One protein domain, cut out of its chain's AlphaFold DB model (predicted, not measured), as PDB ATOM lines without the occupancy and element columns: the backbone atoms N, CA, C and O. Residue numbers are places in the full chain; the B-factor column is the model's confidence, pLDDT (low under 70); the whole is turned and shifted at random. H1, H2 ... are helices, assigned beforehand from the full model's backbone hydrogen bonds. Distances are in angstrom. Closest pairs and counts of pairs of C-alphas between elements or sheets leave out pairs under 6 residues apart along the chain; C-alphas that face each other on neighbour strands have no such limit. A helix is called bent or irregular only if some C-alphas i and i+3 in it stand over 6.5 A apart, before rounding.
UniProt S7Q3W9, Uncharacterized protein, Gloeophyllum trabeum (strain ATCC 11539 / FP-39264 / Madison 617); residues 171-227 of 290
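Overview. This is residues 171 to 227 of the 290 residues of an uncharacterized protein of Gloeophyllum trabeum (strain ATCC 11539 / FP-39264 / Madison 617) (UniProt S7Q3W9). Two helices, one long and one shorter, make an open V: H1 is the long arm, H2 the shorter arm, and the residues between them, 203 to 208, form the corner. The space between the arms is empty, and nothing packs on either helix. The printed part has 57 residues with two named helices, in the order H1 then H2, and no named strand; its class is all helix. It is extended, with a radius of gyration of the C-alphas of 20.4 A, and flat, its C-alphas spanning 55 by 35 by 7 A.

Arrangement. The longest helix is H1, residues 171 to 202. A short link of 6 residues joins it to H2, residues 209 to 227. H1 and H2 are apart, with no C-alpha of the one within 8 A of the other. Residues 171 to 227 stand free: no C-alpha here has another, 8 or more residues away along the chain, within 10 A. In H1 every O i to N i+4 pair is within hydrogen-bond range; in H2 13 of 15 are.

Along the chain. H1 begins at C-alpha 171, (16.134, 10.192, -42.203), and ends at C-alpha 202, (46.756, 29.592, -12.726), 46.7 A away; x, y and z are larger at its end. H2 measures 27.5 A from C-alpha 209, (45.997, 44.653, -11.590), to C-alpha 227, (25.432, 60.101, -21.441); from its first C-alpha to its last, x and z fall while y rises. H2 is neither bent nor irregular, but only just: C-alphas 210 and 213 are 6.1 A apart.

Size, cuts and confidence. The two C-alphas farthest apart are those of Asp 173 and Lys 227, at 55.5 A. The printed part has no cut and no long link. The mean pLDDT of the printed part is 77.7; residues 205 to 215, 218 and 226 to 227 are under 70.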
ATOM      1  N   GLN A 171      16.219   8.827 -42.728       73.62
ATOM      2  CA  GLN A 171      16.134  10.192 -42.203       73.62
ATOM      3  C   GLN A 171      16.403  10.232 -40.689       73.62
ATOM      4  O   GLN A 171      17.163  11.077 -40.217       73.62
ATOM      5  N   ALA A 172      15.837   9.294 -39.923       73.19
ATOM      6  CA  ALA A 172      16.085   9.213 -38.484       73.19
ATOM      7  C   ALA A 172      17.560   8.908 -38.160       73.19
ATOM      8  O   ALA A 172      18.126   9.512 -37.249       73.19
ATOM      9  N   ASP A 173      18.204   8.015 -38.917       78.06
ATOM     10  CA  ASP A 173      19.628   7.702 -38.749       78.06
ATOM     11  C   ASP A 173      20.531   8.903 -39.085       78.06
ATOM     12  O   ASP A 173      21.562   9.112 -38.436       78.06
ATOM     13  N   GLU A 174      20.153   9.717 -40.073       78.56
ATOM     14  CA  GLU A 174      20.860  10.956 -40.408       78.56
ATOM     15  C   GLU A 174      20.695  12.024 -39.316       78.56
ATOM     16  O   GLU A 174      21.686  12.631 -38.899       78.56
ATOM     17  N   GLU A 175      19.487  12.195 -38.774       77.25
ATOM     18  CA  GLU A 175      19.221  13.112 -37.660       77.25
ATOM     19  C   GLU A 175      19.962  12.700 -36.377       77.25
ATOM     20  O   GLU A 175      20.540  13.551 -35.693       77.25
ATOM     21  N   VAL A 176      20.019  11.399 -36.066       83.12
ATOM     22  CA  VAL A 176      20.796  10.882 -34.926       83.12
ATOM     23  C   VAL A 176      22.283  11.176 -35.113       83.12
ATOM     24  O   VAL A 176      22.923  11.679 -34.189       83.12
ATOM     25  N   ARG A 177      22.829  10.949 -36.313       83.56
ATOM     26  CA  ARG A 177      24.236  11.253 -36.610       83.56
ATOM     27  C   ARG A 177      24.537  12.752 -36.506       83.56
ATOM     28  O   ARG A 177      25.595  13.130 -36.006       83.56
ATOM     29  N   ALA A 178      23.615  13.606 -36.949       86.88
ATOM     30  CA  ALA A 178      23.753  15.054 -36.823       86.88
ATOM     31  C   ALA A 178      23.758  15.500 -35.350       86.88
ATOM     32  O   ALA A 178      24.573  16.335 -34.956       86.88
ATOM     33  N   LEU A 179      22.903  14.906 -34.512       82.06
ATOM     34  CA  LEU A 179      22.879  15.178 -33.073       82.06
ATOM     35  C   LEU A 179      24.149  14.695 -32.365       82.06
ATOM     36  O   LEU A 179      24.668  15.407 -31.505       82.06
ATOM     37  N   GLU A 180      24.676  13.525 -32.729       87.56
ATOM     38  CA  GLU A 180      25.951  13.026 -32.201       87.56
ATOM     39  C   GLU A 180      27.107  13.982 -32.523       87.56
ATOM     40  O   GLU A 180      27.890  14.312 -31.630       87.56
ATOM     41  N   ALA A 181      27.158  14.517 -33.748       88.12
ATOM     42  CA  ALA A 181      28.168  15.498 -34.143       88.12
ATOM     43  C   ALA A 181      28.094  16.791 -33.311       88.12
ATOM     44  O   ALA A 181      29.120  17.271 -32.831       88.12
ATOM     45  N   VAL A 182      26.888  17.320 -33.072       86.00
ATOM     46  CA  VAL A 182      26.683  18.510 -32.222       86.00
ATOM     47  C   VAL A 182      27.094  18.237 -30.772       86.00
ATOM     48  O   VAL A 182      27.674  19.099 -30.109       86.00
ATOM     49  N   VAL A 183      26.816  17.036 -30.259       84.69
ATOM     50  CA  VAL A 183      27.229  16.637 -28.908       84.69
ATOM     51  C   VAL A 183      28.750  16.573 -28.796       84.69
ATOM     52  O   VAL A 183      29.303  17.030 -27.793       84.69
ATOM     53  N   ASP A 184      29.434  16.028 -29.797       87.62
ATOM     54  CA  ASP A 184      30.893  15.934 -29.790       87.62
ATOM     55  C   ASP A 184      31.565  17.302 -29.973       87.62
ATOM     56  O   ASP A 184      32.529  17.601 -29.264       87.62
ATOM     57  N   GLU A 185      31.006  18.184 -30.805       85.25
ATOM     58  CA  GLU A 185      31.427  19.588 -30.887       85.25
ATOM     59  C   GLU A 185      31.241  20.308 -29.540       85.25
ATOM     60  O   GLU A 185      32.143  20.997 -29.057       85.25
ATOM     61  N   GLY A 186      30.108  20.077 -28.869       84.06
ATOM     62  CA  GLY A 186      29.843  20.610 -27.536       84.06
ATOM     63  C   GLY A 186      30.844  20.124 -26.483       84.06
ATOM     64  O   GLY A 186      31.278  20.911 -25.637       84.06
ATOM     65  N   LYS A 187      31.266  18.854 -26.543       87.19
ATOM     66  CA  LYS A 187      32.320  18.319 -25.662       87.19
ATOM     67  C   LYS A 187      33.663  18.991 -25.931       87.19
ATOM     68  O   LYS A 187      34.312  19.407 -24.976       87.19
ATOM     69  N   ALA A 188      34.048  19.138 -27.199       86.81
ATOM     70  CA  ALA A 188      35.298  19.794 -27.573       86.81
ATOM     71  C   ALA A 188      35.335  21.257 -27.094       86.81
ATOM     72  O   ALA A 188      36.304  21.678 -26.463       86.81
ATOM     73  N   SER A 189      34.242  22.005 -27.288       86.62
ATOM     74  CA  SER A 189      34.126  23.384 -26.798       86.62
ATOM     75  C   SER A 189      34.176  23.468 -25.268       86.62
ATOM     76  O   SER A 189      34.818  24.357 -24.707       86.62
ATOM     77  N   HIS A 190      33.553  22.516 -24.565       85.06
ATOM     78  CA  HIS A 190      33.618  22.455 -23.107       85.06
ATOM     79  C   HIS A 190      35.033  22.141 -22.596       85.06
ATOM     80  O   HIS A 190      35.461  22.708 -21.590       85.06
ATOM     81  N   GLU A 191      35.776  21.258 -23.268       87.25
ATOM     82  CA  GLU A 191      37.178  20.978 -22.942       87.25
ATOM     83  C   GLU A 191      38.071  22.201 -23.167       87.25
ATOM     84  O   GLU A 191      38.863  22.541 -22.287       87.25
ATOM     85  N   GLU A 192      37.893  22.918 -24.280       87.06
ATOM     86  CA  GLU A 192      38.603  24.171 -24.552       87.06
ATOM     87  C   GLU A 192      38.299  25.231 -23.482       87.06
ATOM     88  O   GLU A 192      39.212  25.828 -22.904       87.06
ATOM     89  N   TRP A 193      37.020  25.416 -23.148       90.69
ATOM     90  CA  TRP A 193      36.607  26.321 -22.078       90.69
ATOM     91  C   TRP A 193      37.208  25.911 -20.729       90.69
ATOM     92  O   TRP A 193      37.716  26.757 -19.992       90.69
ATOM     93  N   SER A 194      37.218  24.613 -20.415       89.00
ATOM     94  CA  SER A 194      37.799  24.086 -19.178       89.00
ATOM     95  C   SER A 194      39.308  24.334 -19.097       89.00
ATOM     96  O   SER A 194      39.806  24.735 -18.041       89.00
ATOM     97  N   LEU A 195      40.033  24.147 -20.203       89.81
ATOM     98  CA  LEU A 195      41.460  24.451 -20.293       89.81
ATOM     99  C   LEU A 195      41.720  25.942 -20.087       89.81
ATOM    100  O   LEU A 195      42.576  26.296 -19.278       89.81
ATOM    101  N   LYS A 196      40.931  26.807 -20.728       90.50
ATOM    102  CA  LYS A 196      41.061  28.258 -20.588       90.50
ATOM    103  C   LYS A 196      40.762  28.738 -19.172       90.50
ATOM    104  O   LYS A 196      41.482  29.573 -18.638       90.50
ATOM    105  N   MET A 197      39.742  28.180 -18.523       84.38
ATOM    106  CA  MET A 197      39.451  28.488 -17.120       84.38
ATOM    107  C   MET A 197      40.573  28.028 -16.190       84.38
ATOM    108  O   MET A 197      40.912  28.743 -15.249       84.38
ATOM    109  N   ARG A 198      41.183  26.866 -16.461       89.62
ATOM    110  CA  ARG A 198      42.348  26.391 -15.706       89.62
ATOM    111  C   ARG A 198      43.549  27.316 -15.896       89.62
ATOM    112  O   ARG A 198      44.181  27.674 -14.907       89.62
ATOM    113  N   GLU A 199      43.831  27.720 -17.129       88.69
ATOM    114  CA  GLU A 199      44.892  28.673 -17.453       88.69
ATOM    115  C   GLU A 199      44.686  29.996 -16.706       88.69
ATOM    116  O   GLU A 199      45.563  30.406 -15.948       88.69
ATOM    117  N   LEU A 200      43.496  30.596 -16.810       79.94
ATOM    118  CA  LEU A 200      43.153  31.832 -16.100       79.94
ATOM    119  C   LEU A 200      43.263  31.676 -14.578       79.94
ATOM    120  O   LEU A 200      43.772  32.565 -13.908       79.94
ATOM    121  N   SER A 201      42.849  30.533 -14.024       78.88
ATOM    122  CA  SER A 201      42.971  30.269 -12.583       78.88
ATOM    123  C   SER A 201      44.413  30.072 -12.105       78.88
ATOM    124  O   SER A 201      44.676  30.162 -10.908       78.88
ATOM    125  N   SER A 202      45.334  29.774 -13.024       82.31
ATOM    126  CA  SER A 202      46.756  29.592 -12.726       82.31
ATOM    127  C   SER A 202      47.577  30.874 -12.864       82.31
ATOM    128  O   SER A 202      48.748  30.885 -12.484       82.31
ATOM    129  N   GLN A 203      46.982  31.950 -13.388       78.62
ATOM    130  CA  GLN A 203      47.648  33.243 -13.481       78.62
ATOM    131  C   GLN A 203      47.716  33.913 -12.097       78.62
ATOM    132  O   GLN A 203      46.756  33.833 -11.326       78.62
ATOM    133  N   PRO A 204      48.847  34.557 -11.750       77.31
ATOM    134  CA  PRO A 204      48.961  35.311 -10.508       77.31
ATOM    135  C   PRO A 204      47.982  36.490 -10.517       77.31
ATOM    136  O   PRO A 204      47.776  37.113 -11.554       77.31
ATOM    137  N   LEU A 205      47.394  36.807  -9.360       66.56
ATOM    138  CA  LEU A 205      46.425  37.906  -9.233       66.56
ATOM    139  C   LEU A 205      47.023  39.265  -9.638       66.56
ATOM    140  O   LEU A 205      46.312  40.090 -10.199       66.56
ATOM    141  N   ASP A 206      48.336  39.438  -9.466       69.25
ATOM    142  CA  ASP A 206      49.092  40.629  -9.877       69.25
ATOM    143  C   ASP A 206      49.069  40.855 -11.405       69.25
ATOM    144  O   ASP A 206      49.251  41.973 -11.870       69.25
ATOM    145  N   ALA A 207      48.806  39.817 -12.212       61.09
ATOM    146  CA  ALA A 207      48.647  39.957 -13.664       61.09
ATOM    147  C   ALA A 207      47.304  40.595 -14.067       61.09
ATOM    148  O   ALA A 207      47.139  40.975 -15.224       61.09
ATOM    149  N   PHE A 208      46.352  40.708 -13.134       57.72
ATOM    150  CA  PHE A 208      45.048  41.331 -13.361       57.72
ATOM    151  C   PHE A 208      44.980  42.783 -12.859       57.72
ATOM    152  O   PHE A 208      44.026  43.479 -13.206       57.72
ATOM    153  N   GLU A 209      45.967  43.265 -12.090       59.84
ATOM    154  CA  GLU A 209      45.997  44.653 -11.590       59.84
ATOM    155  C   GLU A 209      46.157  45.671 -12.737       59.84
ATOM    156  O   GLU A 209      45.468  46.690 -12.753       59.84
ATOM    157  N   ASP A 210      46.951  45.354 -13.767       60.75
ATOM    158  CA  ASP A 210      47.103  46.200 -14.967       60.75
ATOM    159  C   ASP A 210      45.830  46.243 -15.846       60.75
ATOM    160  O   ASP A 210      45.649  47.151 -16.665       60.75
ATOM    161  N   ASP A 211      44.920  45.276 -15.684       58.59
ATOM    162  CA  ASP A 211      43.656  45.219 -16.420       58.59
ATOM    163  C   ASP A 211      42.522  45.976 -15.706       58.59
ATOM    164  O   ASP A 211      41.545  46.348 -16.362       58.59
ATOM    165  N   GLU A 212      42.633  46.290 -14.408       63.16
ATOM    166  CA  GLU A 212      41.629  47.105 -13.703       63.16
ATOM    167  C   GLU A 212      41.577  48.538 -14.251       63.16
ATOM    168  O   GLU A 212      40.491  49.055 -14.540       63.16
ATOM    169  N   ASP A 213      42.732  49.158 -14.500       66.06
ATOM    170  CA  ASP A 213      42.825  50.489 -15.117       66.06
ATOM    171  C   ASP A 213      42.286  50.486 -16.558       66.06
ATOM    172  O   ASP A 213      41.652  51.441 -17.025       66.06
ATOM    173  N   ARG A 214      42.458  49.369 -17.273       65.81
ATOM    174  CA  ARG A 214      41.931  49.212 -18.632       65.81
ATOM    175  C   ARG A 214      40.417  49.014 -18.637       65.81
ATOM    176  O   ARG A 214      39.715  49.610 -19.458       65.81
ATOM    177  N   VAL A 215      39.895  48.200 -17.723       67.62
ATOM    178  CA  VAL A 215      38.457  47.941 -17.576       67.62
ATOM    179  C   VAL A 215      37.729  49.198 -17.110       67.62
ATOM    180  O   VAL A 215      36.699  49.545 -17.687       67.62
ATOM    181  N   THR A 216      38.270  49.926 -16.132       72.56
ATOM    182  CA  THR A 216      37.700  51.202 -15.671       72.56
ATOM    183  C   THR A 216      37.685  52.246 -16.785       72.56
ATOM    184  O   THR A 216      36.641  52.851 -17.025       72.56
ATOM    185  N   SER A 217      38.767  52.363 -17.565       73.00
ATOM    186  CA  SER A 217      38.815  53.230 -18.750       73.00
ATOM    187  C   SER A 217      37.728  52.889 -19.780       73.00
ATOM    188  O   SER A 217      37.020  53.776 -20.267       73.00
ATOM    189  N   HIS A 218      37.520  51.601 -20.077       69.56
ATOM    190  CA  HIS A 218      36.462  51.165 -20.994       69.56
ATOM    191  C   HIS A 218      35.053  51.429 -20.451       69.56
ATOM    192  O   HIS A 218      34.172  51.849 -21.207       69.56
ATOM    193  N   VAL A 219      34.832  51.211 -19.154       72.00
ATOM    194  CA  VAL A 219      33.550  51.489 -18.494       72.00
ATOM    195  C   VAL A 219      33.250  52.987 -18.501       72.00
ATOM    196  O   VAL A 219      32.119  53.377 -18.796       72.00
ATOM    197  N   ASP A 220      34.243  53.838 -18.252       74.19
ATOM    198  CA  ASP A 220      34.070  55.288 -18.285       74.19
ATOM    199  C   ASP A 220      33.855  55.814 -19.711       74.19
ATOM    200  O   ASP A 220      33.005  56.687 -19.922       74.19
ATOM    201  N   ALA A 221      34.521  55.236 -20.712       78.75
ATOM    202  CA  ALA A 221      34.255  55.534 -22.118       78.75
ATOM    203  C   ALA A 221      32.821  55.142 -22.519       78.75
ATOM    204  O   ALA A 221      32.107  55.940 -23.132       78.75
ATOM    205  N   ALA A 222      32.359  53.954 -22.115       71.31
ATOM    206  CA  ALA A 222      30.997  53.488 -22.369       71.31
ATOM    207  C   ALA A 222      29.946  54.345 -21.645       71.31
ATOM    208  O   ALA A 222      28.934  54.725 -22.236       71.31
ATOM    209  N   ARG A 223      30.200  54.721 -20.385       74.44
ATOM    210  CA  ARG A 223      29.337  55.616 -19.603       74.44
ATOM    211  C   ARG A 223      29.250  57.004 -20.237       74.44
ATOM    212  O   ARG A 223      28.169  57.587 -20.282       74.44
ATOM    213  N   THR A 224      30.365  57.524 -20.742       74.38
ATOM    214  CA  THR A 224      30.410  58.818 -21.436       74.38
ATOM    215  C   THR A 224      29.632  58.756 -22.747       74.38
ATOM    216  O   THR A 224      28.805  59.627 -23.008       74.38
ATOM    217  N   ALA A 225      29.810  57.692 -23.535       72.62
ATOM    218  CA  ALA A 225      29.040  57.476 -24.756       72.62
ATOM    219  C   ALA A 225      27.530  57.382 -24.469       72.62
ATOM    220  O   ALA A 225      26.728  57.981 -25.183       72.62
ATOM    221  N   TRP A 226      27.139  56.700 -23.389       68.62
ATOM    222  CA  TRP A 226      25.736  56.580 -22.998       68.62
ATOM    223  C   TRP A 226      25.126  57.912 -22.549       68.62
ATOM    224  O   TRP A 226      24.017  58.237 -22.973       68.62
ATOM    225  N   LYS A 227      25.862  58.734 -21.786       69.94
ATOM    226  CA  LYS A 227      25.432  60.101 -21.441       69.94
ATOM    227  C   LYS A 227      25.210  60.966 -22.681       69.94
ATOM    228  O   LYS A 227      24.182  61.623 -22.781       69.94
TER     229      LYS A 227